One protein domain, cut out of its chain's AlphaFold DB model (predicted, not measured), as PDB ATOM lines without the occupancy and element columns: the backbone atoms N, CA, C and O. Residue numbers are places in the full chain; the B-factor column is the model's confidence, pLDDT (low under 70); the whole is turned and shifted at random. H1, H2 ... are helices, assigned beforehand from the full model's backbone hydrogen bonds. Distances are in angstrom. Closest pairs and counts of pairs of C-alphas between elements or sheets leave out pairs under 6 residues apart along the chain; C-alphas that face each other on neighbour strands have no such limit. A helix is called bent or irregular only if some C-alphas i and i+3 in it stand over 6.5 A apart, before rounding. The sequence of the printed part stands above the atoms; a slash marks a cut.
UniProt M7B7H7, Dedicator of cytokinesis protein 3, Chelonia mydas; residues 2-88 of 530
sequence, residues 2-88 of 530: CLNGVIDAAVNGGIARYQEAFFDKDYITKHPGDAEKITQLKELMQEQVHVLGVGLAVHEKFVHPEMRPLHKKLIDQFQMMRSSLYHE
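Overview. This is residues 2 to 88 of the 530 residues of the protein "Dedicator of cytokinesis protein 3" of Chelonia mydas (UniProt M7B7H7). A long hairpin of H4 and H5 makes a rod; short H1 packs on both, and short H2 and H3 lead to H4. The printed part has 87 residues with five named helices, H1 to H5 in order, and no named strand: all helix. It is loose, radius of gyration of the C-alphas 15.2 A, spanning 51 by 21 by 20 A.

Arrangement. Start at H1, residues 2 to 7: it touches residues 74 to 81 alone of H5, residues 65 to 87, closest C-alphas Ile 7 and Phe 78, 5.8 A. H1 touches residues 52 to 56 alone of H4, residues 32 to 62, closest C-alphas Leu 3 and Leu 52, 6.7 A. H2, residues 16 to 22, and H3, residues 25 to 30, are close to H4 but not clearly touching. The hairpin H4 and H5 has a shallow tilt of 24 degrees, closest C-alphas Val 49 and Arg 82, 6.4 A. Every O i to N i+4 pair is within hydrogen-bond range in H1, H2 and H3; 23 of 27 in H4, 15 of 19 in H5.

Along the chain. Find C-alpha 2 at (-47.491, -42.824, -0.186), beginning H1. H4 runs 45.9 A, H5 33.9 A to C-alpha 87 at (-23.413, -36.432, -3.440). Both are irregular: C-alphas 33 and 36 are 7.3 A apart, 66 and 69 7.2 A.

Size, cuts and confidence. The printed part has no cut and no long link; residues 87 to 88 have pLDDT under 70.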
ATOM      1  N   CYS A   2     -48.727 -42.073   0.129       96.19
ATOM      2  CA  CYS A   2     -47.491 -42.824  -0.186       96.19
ATOM      3  C   CYS A   2     -46.244 -41.952  -0.433       96.19
ATOM      4  O   CYS A   2     -45.214 -42.220   0.171       96.19
ATOM      5  N   LEU A   3     -46.359 -40.861  -1.207       97.44
ATOM      6  CA  LEU A   3     -45.268 -39.891  -1.408       97.44
ATOM      7  C   LEU A   3     -44.633 -39.422  -0.084       97.44
ATOM      8  O   LEU A   3     -43.419 -39.456   0.049       97.44
ATOM      9  N   ASN A   4     -45.438 -39.060   0.920       96.56
ATOM     10  CA  ASN A   4     -44.933 -38.648   2.235       96.56
ATOM     11  C   ASN A   4     -44.279 -39.806   2.995       96.56
ATOM     12  O   ASN A   4     -43.297 -39.592   3.687       96.56
ATOM     13  N   GLY A   5     -44.815 -41.024   2.883       96.38
ATOM     14  CA  GLY A   5     -44.259 -42.194   3.568       96.38
ATOM     15  C   GLY A   5     -42.871 -42.604   3.064       96.38
ATOM     16  O   GLY A   5     -42.105 -43.175   3.831       96.38
ATOM     17  N   VAL A   6     -42.547 -42.296   1.801       96.38
ATOM     18  CA  VAL A   6     -41.248 -42.618   1.185       96.38
ATOM     19  C   VAL A   6     -40.280 -41.430   1.226       96.38
ATOM     20  O   VAL A   6     -39.123 -41.611   1.588       96.38
ATOM     21  N   ILE A   7     -40.741 -40.214   0.900       96.44
ATOM     22  CA  ILE A   7     -39.901 -39.000   0.864       96.44
ATOM     23  C   ILE A   7     -39.561 -38.501   2.275       96.44
ATOM     24  O   ILE A   7     -38.454 -38.038   2.530       96.44
ATOM     25  N   ASP A   8     -40.519 -38.575   3.199       94.81
ATOM     26  CA  ASP A   8     -40.436 -38.023   4.555       94.81
ATOM     27  C   ASP A   8     -40.555 -39.170   5.574       94.81
ATOM     28  O   ASP A   8     -41.388 -39.165   6.481       94.81
ATOM     29  N   ALA A   9     -39.729 -40.205   5.371       93.50
ATOM     30  CA  ALA A   9     -39.759 -41.504   6.051       93.50
ATOM     31  C   ALA A   9     -39.272 -41.474   7.522       93.50
ATOM     32  O   ALA A   9     -38.620 -42.407   7.993       93.50
ATOM     33  N   ALA A  10     -39.602 -40.414   8.265       88.69
ATOM     34  CA  ALA A  10     -39.033 -40.045   9.565       88.69
ATOM     35  C   ALA A  10     -39.193 -41.078  10.704       88.69
ATOM     36  O   ALA A  10     -38.549 -40.936  11.738       88.69
ATOM     37  N   VAL A  11     -40.032 -42.108  10.533       94.38
ATOM     38  CA  VAL A  11     -40.198 -43.209  11.504       94.38
ATOM     39  C   VAL A  11     -39.264 -44.386  11.196       94.38
ATOM     40  O   VAL A  11     -38.637 -44.926  12.103       94.38
ATOM     41  N   ASN A  12     -39.141 -44.766   9.920       91.94
ATOM     42  CA  ASN A  12     -38.404 -45.965   9.496       91.94
ATOM     43  C   ASN A  12     -36.997 -45.641   8.946       91.94
ATOM     44  O   ASN A  12     -36.240 -46.549   8.620       91.94
ATOM     45  N   GLY A  13     -36.650 -44.359   8.794       90.31
ATOM     46  CA  GLY A  13     -35.367 -43.873   8.262       90.31
ATOM     47  C   GLY A  13     -35.235 -43.918   6.731       90.31
ATOM     48  O   GLY A  13     -34.421 -43.188   6.170       90.31
ATOM     49  N   GLY A  14     -36.066 -44.702   6.037       93.00
ATOM     50  CA  GLY A  14     -36.154 -44.701   4.573       93.00
ATOM     51  C   GLY A  14     -34.831 -45.051   3.888       93.00
ATOM     52  O   GLY A  14     -34.120 -45.949   4.332       93.00
ATOM     53  N   ILE A  15     -34.498 -44.337   2.806       93.62
ATOM     54  CA  ILE A  15     -33.299 -44.627   2.003       93.62
ATOM     55  C   ILE A  15     -31.984 -44.490   2.781       93.62
ATOM     56  O   ILE A  15     -31.053 -45.246   2.515       93.62
ATOM     57  N   ALA A  16     -31.922 -43.591   3.771       92.62
ATOM     58  CA  ALA A  16     -30.697 -43.307   4.516       92.62
ATOM     59  C   ALA A  16     -30.183 -44.543   5.266       92.62
ATOM     60  O   ALA A  16     -28.981 -44.768   5.317       92.62
ATOM     61  N   ARG A  17     -31.085 -45.414   5.749       94.69
ATOM     62  CA  ARG A  17     -30.705 -46.677   6.405       94.69
ATOM     63  C   ARG A  17     -29.963 -47.641   5.486       94.69
ATOM     64  O   ARG A  17     -29.126 -48.395   5.966       94.69
ATOM     65  N   TYR A  18     -30.251 -47.621   4.185       94.94
ATOM     66  CA  TYR A  18     -29.528 -48.441   3.216       94.94
ATOM     67  C   TYR A  18     -28.148 -47.853   2.895       94.94
ATOM     68  O   TYR A  18     -27.188 -48.607   2.774       94.94
ATOM     69  N   GLN A  19     -28.036 -46.521   2.843       93.81
ATOM     70  CA  GLN A  19     -26.755 -45.818   2.684       93.81
ATOM     71  C   GLN A  19     -25.840 -46.102   3.893       93.81
ATOM     72  O   GLN A  19     -24.749 -46.644   3.729       93.81
ATOM     73  N   GLU A  20     -26.344 -45.862   5.110       93.81
ATOM     74  CA  GLU A  20     -25.667 -46.126   6.393       93.81
ATOM     75  C   GLU A  20     -25.181 -47.578   6.554       93.81
ATOM     76  O   GLU A  20     -24.134 -47.800   7.157       93.81
ATOM     77  N   ALA A  21     -25.941 -48.563   6.059       95.00
ATOM     78  CA  ALA A  21     -25.651 -49.982   6.276       95.00
ATOM     79  C   ALA A  21     -24.796 -50.634   5.178       95.00
ATOM     80  O   ALA A  21     -24.008 -51.526   5.486       95.00
ATOM     81  N   PHE A  22     -24.964 -50.232   3.911       95.56
ATOM     82  CA  PHE A  22     -24.424 -50.971   2.758       95.56
ATOM     83  C   PHE A  22     -23.465 -50.166   1.874       95.56
ATOM     84  O   PHE A  22     -22.745 -50.763   1.076       95.56
ATOM     85  N   PHE A  23     -23.448 -48.831   1.974       93.75
ATOM     86  CA  PHE A  23     -22.564 -47.981   1.157       93.75
ATOM     87  C   PHE A  23     -21.321 -47.496   1.912       93.75
ATOM     88  O   PHE A  23     -20.441 -46.868   1.317       93.75
ATOM     89  N   ASP A  24     -21.209 -47.848   3.193       93.81
ATOM     90  CA  ASP A  24     -19.982 -47.700   3.960       93.81
ATOM     91  C   ASP A  24     -18.804 -48.484   3.338       93.81
ATOM     92  O   ASP A  24     -18.941 -49.597   2.819       93.81
ATOM     93  N   LYS A  25     -17.611 -47.886   3.403       94.31
ATOM     94  CA  LYS A  25     -16.394 -48.407   2.762       94.31
ATOM     95  C   LYS A  25     -15.870 -49.664   3.443       94.31
ATOM     96  O   LYS A  25     -15.343 -50.550   2.769       94.31
ATOM     97  N   ASP A  26     -16.020 -49.740   4.758       96.19
ATOM     98  CA  ASP A  26     -15.613 -50.883   5.559       96.19
ATOM     99  C   ASP A  26     -16.516 -52.086   5.252       96.19
ATOM    100  O   ASP A  26     -16.009 -53.197   5.095       96.19
ATOM    101  N   TYR A  27     -17.828 -51.869   5.094       96.19
ATOM    102  CA  TYR A  27     -18.765 -52.905   4.646       96.19
ATOM    103  C   TYR A  27     -18.422 -53.429   3.242       96.19
ATOM    104  O   TYR A  27     -18.202 -54.630   3.080       96.19
ATOM    105  N   ILE A  28     -18.285 -52.540   2.248       95.12
ATOM    106  CA  ILE A  28     -17.943 -52.915   0.860       95.12
ATOM    107  C   ILE A  28     -16.631 -53.718   0.804       95.12
ATOM    108  O   ILE A  28     -16.536 -54.705   0.077       95.12
ATOM    109  N   THR A  29     -15.628 -53.331   1.599       96.06
ATOM    110  CA  THR A  29     -14.321 -54.011   1.636       96.06
ATOM    111  C   THR A  29     -14.393 -55.393   2.301       96.06
ATOM    112  O   THR A  29     -13.665 -56.300   1.904       96.06
ATOM    113  N   LYS A  30     -15.278 -55.580   3.292       97.56
ATOM    114  CA  LYS A  30     -15.500 -56.869   3.979       97.56
ATOM    115  C   LYS A  30     -16.392 -57.823   3.174       97.56
ATOM    116  O   LYS A  30     -16.265 -59.034   3.330       97.56
ATOM    117  N   HIS A  31     -17.257 -57.292   2.305       96.75
ATOM    118  CA  HIS A  31     -18.272 -58.048   1.564       96.75
ATOM    119  C   HIS A  31     -18.188 -57.831   0.035       96.75
ATOM    120  O   HIS A  31     -19.160 -57.397  -0.589       96.75
ATOM    121  N   PRO A  32     -17.058 -58.169  -0.624       95.62
ATOM    122  CA  PRO A  32     -16.891 -57.949  -2.066       95.62
ATOM    123  C   PRO A  32     -17.899 -58.732  -2.926       95.62
ATOM    124  O   PRO A  32     -18.276 -58.265  -3.998       95.62
ATOM    125  N   GLY A  33     -18.394 -59.880  -2.446       97.31
ATOM    126  CA  GLY A  33     -19.443 -60.666  -3.114       97.31
ATOM    127  C   GLY A  33     -20.837 -60.016  -3.120       97.31
ATOM    128  O   GLY A  33     -21.734 -60.507  -3.804       97.31
ATOM    129  N   ASP A  34     -21.033 -58.914  -2.391       97.06
ATOM    130  CA  ASP A  34     -22.271 -58.129  -2.408       97.06
ATOM    131  C   ASP A  34     -22.180 -56.892  -3.326       97.06
ATOM    132  O   ASP A  34     -23.176 -56.193  -3.503       97.06
ATOM    133  N   ALA A  35     -21.034 -56.637  -3.976       94.88
ATOM    134  CA  ALA A  35     -20.811 -55.451  -4.815       94.88
ATOM    135  C   ALA A  35     -21.839 -55.283  -5.956       94.88
ATOM    136  O   ALA A  35     -22.279 -54.164  -6.235       94.88
ATOM    137  N   GLU A  36     -22.281 -56.379  -6.580       96.62
ATOM    138  CA  GLU A  36     -23.337 -56.356  -7.603       96.62
ATOM    139  C   GLU A  36     -24.692 -55.938  -7.011       96.62
ATOM    140  O   GLU A  36     -25.374 -55.072  -7.559       96.62
ATOM    141  N   LYS A  37     -25.049 -56.474  -5.837       97.19
ATOM    142  CA  LYS A  37     -26.297 -56.157  -5.118       97.19
ATOM    143  C   LYS A  37     -26.298 -54.708  -4.627       97.19
ATOM    144  O   LYS A  37     -27.312 -54.026  -4.712       97.19
ATOM    145  N   ILE A  38     -25.146 -54.220  -4.161       96.19
ATOM    146  CA  ILE A  38     -24.913 -52.823  -3.768       96.19
ATOM    147  C   ILE A  38     -25.069 -51.887  -4.976       96.19
ATOM    148  O   ILE A  38     -25.639 -50.804  -4.842       96.19
ATOM    149  N   THR A  39     -24.619 -52.308  -6.160       95.56
ATOM    150  CA  THR A  39     -24.789 -51.552  -7.411       95.56
ATOM    151  C   THR A  39     -26.260 -51.520  -7.837       95.56
ATOM    152  O   THR A  39     -26.817 -50.437  -8.008       95.56
ATOM    153  N   GLN A  40     -26.929 -52.676  -7.875       97.56
ATOM    154  CA  GLN A  40     -28.364 -52.786  -8.164       97.56
ATOM    155  C   GLN A  40     -29.223 -51.969  -7.181       97.56
ATOM    156  O   GLN A  40     -30.193 -51.325  -7.575       97.56
ATOM    157  N   LEU A  41     -28.855 -51.937  -5.896       97.06
ATOM    158  CA  LEU A  41     -29.527 -51.124  -4.883       97.06
ATOM    159  C   LEU A  41     -29.417 -49.621  -5.196       97.06
ATOM    160  O   LEU A  41     -30.413 -48.907  -5.085       97.06
ATOM    161  N   LYS A  42     -28.253 -49.143  -5.659       94.94
ATOM    162  CA  LYS A  42     -28.075 -47.747  -6.105       94.94
ATOM    163  C   LYS A  42     -28.929 -47.415  -7.330       94.94
ATOM    164  O   LYS A  42     -29.510 -46.332  -7.375       94.94
ATOM    165  N   GLU A  43     -29.052 -48.335  -8.285       95.94
ATOM    166  CA  GLU A  43     -29.922 -48.175  -9.460       95.94
ATOM    167  C   GLU A  43     -31.405 -48.089  -9.058       95.94
ATOM    168  O   GLU A  43     -32.090 -47.134  -9.424       95.94
ATOM    169  N   LEU A  44     -31.881 -49.009  -8.211       97.50
ATOM    170  CA  LEU A  44     -33.257 -49.011  -7.694       97.50
ATOM    171  C   LEU A  44     -33.585 -47.748  -6.877       97.50
ATOM    172  O   LEU A  44     -34.704 -47.237  -6.936       97.50
ATOM    173  N   MET A  45     -32.615 -47.195  -6.142       96.56
ATOM    174  CA  MET A  45     -32.785 -45.923  -5.427       96.56
ATOM    175  C   MET A  45     -32.910 -44.729  -6.389       96.56
ATOM    176  O   MET A  45     -33.706 -43.824  -6.127       96.56
ATOM    177  N   GLN A  46     -32.199 -44.735  -7.524       95.25
ATOM    178  CA  GLN A  46     -32.361 -43.726  -8.581       95.25
ATOM    179  C   GLN A  46     -33.701 -43.873  -9.324       95.25
ATOM    180  O   GLN A  46     -34.377 -42.869  -9.565       95.25
ATOM    181  N   GLU A  47     -34.146 -45.102  -9.613       97.00
ATOM    182  CA  GLU A  47     -35.482 -45.352 -10.171       97.00
ATOM    183  C   GLU A  47     -36.576 -44.848  -9.214       97.00
ATOM    184  O   GLU A  47     -37.492 -44.133  -9.630       97.00
ATOM    185  N   GLN A  48     -36.441 -45.112  -7.909       97.06
ATOM    186  CA  GLN A  48     -37.365 -44.601  -6.898       97.06
ATOM    187  C   GLN A  48     -37.419 -43.061  -6.897       97.06
ATOM    188  O   GLN A  48     -38.511 -42.494  -6.834       97.06
ATOM    189  N   VAL A  49     -36.279 -42.364  -7.018       96.56
ATOM    190  CA  VAL A  49     -36.243 -40.894  -7.176       96.56
ATOM    191  C   VAL A  49     -37.026 -40.449  -8.414       96.56
ATOM    192  O   VAL A  49     -37.817 -39.506  -8.324       96.56
ATOM    193  N   HIS A  50     -36.853 -41.121  -9.556       96.69
ATOM    194  CA  HIS A  50     -37.575 -40.795 -10.788       96.69
ATOM    195  C   HIS A  50     -39.096 -40.971 -10.621       96.69
ATOM    196  O   HIS A  50     -39.864 -40.039 -10.882       96.69
ATOM    197  N   VAL A  51     -39.536 -42.126 -10.110       98.25
ATOM    198  CA  VAL A  51     -40.958 -42.439  -9.878       98.25
ATOM    199  C   VAL A  51     -41.599 -41.465  -8.882       98.25
ATOM    200  O   VAL A  51     -42.725 -41.008  -9.100       98.25
ATOM    201  N   LEU A  52     -40.885 -41.081  -7.819       98.25
ATOM    202  CA  LEU A  52     -41.353 -40.074  -6.861       98.25
ATOM    203  C   LEU A  52     -41.480 -38.684  -7.501       98.25
ATOM    204  O   LEU A  52     -42.472 -38.002  -7.244       98.25
ATOM    205  N   GLY A  53     -40.548 -38.287  -8.375       98.00
ATOM    206  CA  GLY A  53     -40.630 -37.038  -9.140       98.00
ATOM    207  C   GLY A  53     -41.869 -36.976 -10.043       98.00
ATOM    208  O   GLY A  53     -42.624 -36.001  -9.998       98.00
ATOM    209  N   VAL A  54     -42.147 -38.050 -10.790       98.44
ATOM    210  CA  VAL A  54     -43.375 -38.180 -11.598       98.44
ATOM    211  C   VAL A  54     -44.623 -38.130 -10.709       98.44
ATOM    212  O   VAL A  54     -45.576 -37.408 -11.010       98.44
ATOM    213  N   GLY A  55     -44.612 -38.836  -9.575       98.44
ATOM    214  CA  GLY A  55     -45.705 -38.825  -8.603       98.44
ATOM    215  C   GLY A  55     -45.976 -37.441  -7.997       98.44
ATOM    216  O   GLY A  55     -47.137 -37.070  -7.814       98.44
ATOM    217  N   LEU A  56     -44.935 -36.644  -7.743       98.56
ATOM    218  CA  LEU A  56     -45.047 -35.258  -7.275       98.56
ATOM    219  C   LEU A  56     -45.655 -34.336  -8.342       98.56
ATOM    220  O   LEU A  56     -46.552 -33.561  -8.014       98.56
ATOM    221  N   ALA A  57     -45.256 -34.473  -9.610       98.31
ATOM    222  CA  ALA A  57     -45.827 -33.714 -10.731       98.31
ATOM    223  C   ALA A  57     -47.293 -34.091 -11.052       98.31
ATOM    224  O   ALA A  57     -48.031 -33.311 -11.657       98.31
ATOM    225  N   VAL A  58     -47.744 -35.284 -10.647       98.31
ATOM    226  CA  VAL A  58     -49.175 -35.642 -10.620       98.31
ATOM    227  C   VAL A  58     -49.858 -35.035  -9.391       98.31
ATOM    228  O   VAL A  58     -50.939 -34.463  -9.516       98.31
ATOM    229  N   HIS A  59     -49.230 -35.101  -8.214       98.31
ATOM    230  CA  HIS A  59     -49.772 -34.552  -6.969       98.31
ATOM    231  C   HIS A  59     -50.013 -33.035  -7.044       98.31
ATOM    232  O   HIS A  59     -51.045 -32.566  -6.572       98.31
ATOM    233  N   GLU A  60     -49.119 -32.273  -7.679       97.94
ATOM    234  CA  GLU A  60     -49.265 -30.824  -7.895       97.94
ATOM    235  C   GLU A  60     -50.598 -30.454  -8.573       97.94
ATOM    236  O   GLU A  60     -51.258 -29.488  -8.186       97.94
ATOM    237  N   LYS A  61     -51.027 -31.262  -9.550       97.88
ATOM    238  CA  LYS A  61     -52.220 -31.015 -10.380       97.88
ATOM    239  C   LYS A  61     -53.538 -31.261  -9.644       97.88
ATOM    240  O   LYS A  61     -54.563 -30.729 -10.056       97.88
ATOM    241  N   PHE A  62     -53.515 -32.062  -8.575       97.38
ATOM    242  CA  PHE A  62     -54.715 -32.527  -7.867       97.38
ATOM    243  C   PHE A  62     -54.721 -32.216  -6.358       97.38
ATOM    244  O   PHE A  62     -55.681 -32.555  -5.668       97.38
ATOM    245  N   VAL A  63     -53.677 -31.575  -5.817       97.69
ATOM    246  CA  VAL A  63     -53.619 -31.213  -4.394       97.69
ATOM    247  C   VAL A  63     -54.629 -30.109  -4.051       97.69
ATOM    248  O   VAL A  63     -54.673 -29.061  -4.697       97.69
ATOM    249  N   HIS A  64     -55.421 -30.329  -2.996       97.94
ATOM    250  CA  HIS A  64     -56.355 -29.330  -2.467       97.94
ATOM    251  C   HIS A  64     -55.611 -28.028  -2.096       97.94
ATOM    252  O   HIS A  64     -54.497 -28.125  -1.571       97.94
ATOM    253  N   PRO A  65     -56.177 -26.820  -2.302       97.25
ATOM    254  CA  PRO A  65     -55.485 -25.560  -2.008       97.25
ATOM    255  C   PRO A  65     -54.917 -25.474  -0.583       97.25
ATOM    256  O   PRO A  65     -53.776 -25.060  -0.402       97.25
ATOM    257  N   GLU A  66     -55.657 -25.964   0.413       97.94
ATOM    258  CA  GLU A  66     -55.232 -26.019   1.823       97.94
ATOM    259  C   GLU A  66     -54.041 -26.963   2.066       97.94
ATOM    260  O   GLU A  66     -53.278 -26.777   3.008       97.94
ATOM    261  N   MET A  67     -53.847 -27.954   1.190       97.75
ATOM    262  CA  MET A  67     -52.759 -28.935   1.251       97.75
ATOM    263  C   MET A  67     -51.543 -28.536   0.393       97.75
ATOM    264  O   MET A  67     -50.541 -29.258   0.370       97.75
ATOM    265  N   ARG A  68     -51.570 -27.365  -0.268       97.50
ATOM    266  CA  ARG A  68     -50.398 -26.778  -0.950       97.50
ATOM    267  C   ARG A  68     -49.152 -26.674  -0.047       97.50
ATOM    268  O   ARG A  68     -48.076 -26.992  -0.554       97.50
ATOM    269  N   PRO A  69     -49.234 -26.317   1.256       98.19
ATOM    270  CA  PRO A  69     -48.065 -26.301   2.140       98.19
ATOM    271  C   PRO A  69     -47.435 -27.686   2.333       98.19
ATOM    272  O   PRO A  69     -46.211 -27.800   2.330       98.19
ATOM    273  N   LEU A  70     -48.248 -28.751   2.423       97.75
ATOM    274  CA  LEU A  70     -47.735 -30.125   2.471       97.75
ATOM    275  C   LEU A  70     -47.047 -30.497   1.155       97.75
ATOM    276  O   LEU A  70     -45.961 -31.066   1.179       97.75
ATOM    277  N   HIS A  71     -47.647 -30.160   0.009       98.31
ATOM    278  CA  HIS A  71     -47.012 -30.421  -1.281       98.31
ATOM    279  C   HIS A  71     -45.668 -29.694  -1.412       98.31
ATOM    280  O   HIS A  71     -44.699 -30.324  -1.829       98.31
ATOM    281  N   LYS A  72     -45.568 -28.431  -0.969       98.12
ATOM    282  CA  LYS A  72     -44.279 -27.731  -0.910       98.12
ATOM    283  C   LYS A  72     -43.278 -28.474  -0.017       98.12
ATOM    284  O   LYS A  72     -42.187 -28.771  -0.493       98.12
ATOM    285  N   LYS A  73     -43.658 -28.864   1.211       98.06
ATOM    286  CA  LYS A  73     -42.780 -29.662   2.093       98.06
ATOM    287  C   LYS A  73     -42.290 -30.937   1.392       98.06
ATOM    288  O   LYS A  73     -41.123 -31.285   1.515       98.06
ATOM    289  N   LEU A  74     -43.153 -31.624   0.641       98.25
ATOM    290  CA  LEU A  74     -42.768 -32.823  -0.108       98.25
ATOM    291  C   LEU A  74     -41.765 -32.534  -1.232       98.25
ATOM    292  O   LEU A  74     -40.870 -33.347  -1.427       98.25
ATOM    293  N   ILE A  75     -41.874 -31.402  -1.936       98.25
ATOM    294  CA  ILE A  75     -40.859 -30.963  -2.908       98.25
ATOM    295  C   ILE A  75     -39.534 -30.661  -2.196       98.25
ATOM    296  O   ILE A  75     -38.495 -31.161  -2.618       98.25
ATOM    297  N   ASP A  76     -39.566 -29.906  -1.095       97.94
ATOM    298  CA  ASP A  76     -38.368 -29.509  -0.346       97.94
ATOM    299  C   ASP A  76     -37.624 -30.744   0.226       97.94
ATOM    300  O   ASP A  76     -36.420 -30.906   0.010       97.94
ATOM    301  N   GLN A  77     -38.346 -31.681   0.860       97.38
ATOM    302  CA  GLN A  77     -37.791 -32.958   1.339       97.38
ATOM    303  C   GLN A  77     -37.284 -33.835   0.176       97.38
ATOM    304  O   GLN A  77     -36.212 -34.433   0.280       97.38
ATOM    305  N   PHE A  78     -38.008 -33.886  -0.951       97.62
ATOM    306  CA  PHE A  78     -37.595 -34.641  -2.140       97.62
ATOM    307  C   PHE A  78     -36.292 -34.110  -2.739       97.62
ATOM    308  O   PHE A  78     -35.451 -34.908  -3.140       97.62
ATOM    309  N   GLN A  79     -36.075 -32.790  -2.765       96.69
ATOM    310  CA  GLN A  79     -34.812 -32.224  -3.247       96.69
ATOM    311  C   GLN A  79     -33.631 -32.619  -2.351       96.69
ATOM    312  O   GLN A  79     -32.566 -32.944  -2.876       96.69
ATOM    313  N   MET A  80     -33.808 -32.669  -1.025       93.38
ATOM    314  CA  MET A  80     -32.756 -33.143  -0.110       93.38
ATOM    315  C   MET A  80     -32.479 -34.645  -0.276       93.38
ATOM    316  O   MET A  80     -31.328 -35.032  -0.470       93.38
ATOM    317  N   MET A  81     -33.529 -35.472  -0.302       94.12
ATOM    318  CA  MET A  81     -33.458 -36.922  -0.548       94.12
ATOM    319  C   MET A  81     -32.836 -37.261  -1.918       94.12
ATOM    320  O   MET A  81     -32.112 -38.241  -2.058       94.12
ATOM    321  N   ARG A  82     -33.097 -36.440  -2.942       94.25
ATOM    322  CA  ARG A  82     -32.480 -36.552  -4.270       94.25
ATOM    323  C   ARG A  82     -31.002 -36.155  -4.238       94.25
ATOM    324  O   ARG A  82     -30.186 -36.800  -4.886       94.25
ATOM    325  N   SER A  83     -30.654 -35.113  -3.486       91.81
ATOM    326  CA  SER A  83     -29.283 -34.590  -3.413       91.81
ATOM    327  C   SER A  83     -28.323 -35.512  -2.654       91.81
ATOM    328  O   SER A  83     -27.167 -35.618  -3.057       91.81
ATOM    329  N   SER A  84     -28.779 -36.216  -1.607       89.31
ATOM    330  CA  SER A  84     -27.928 -37.174  -0.879       89.31
ATOM    331  C   SER A  84     -27.447 -38.321  -1.772       89.31
ATOM    332  O   SER A  84     -26.290 -38.716  -1.675       89.31
ATOM    333  N   LEU A  85     -28.293 -38.800  -2.690       86.31
ATOM    334  CA  LEU A  85     -27.956 -39.877  -3.626       86.31
ATOM    335  C   LEU A  85     -26.963 -39.452  -4.719       86.31
ATOM    336  O   LEU A  85     -26.165 -40.273  -5.160       86.31
ATOM    337  N   TYR A  86     -26.961 -38.180  -5.132       74.12
ATOM    338  CA  TYR A  86     -25.957 -37.666  -6.074       74.12
ATOM    339  C   TYR A  86     -24.625 -37.318  -5.391       74.12
ATOM    340  O   TYR A  86     -23.564 -37.577  -5.956       74.12
ATOM    341  N   HIS A  87     -24.645 -36.778  -4.166       61.72
ATOM    342  CA  HIS A  87     -23.413 -36.432  -3.440       61.72
ATOM    343  C   HIS A  87     -22.627 -37.676  -2.967       61.72
ATOM    344  O   HIS A  87     -21.436 -37.584  -2.672       61.72
ATOM    345  N   GLU A  88     -23.252 -38.854  -2.933       56.34
ATOM    346  CA  GLU A  88     -22.584 -40.133  -2.652       56.34
ATOM    347  C   GLU A  88     -21.949 -40.785  -3.903       56.34
ATOM    348  O   GLU A  88     -21.314 -41.836  -3.808       56.34
TER     349      GLU A  88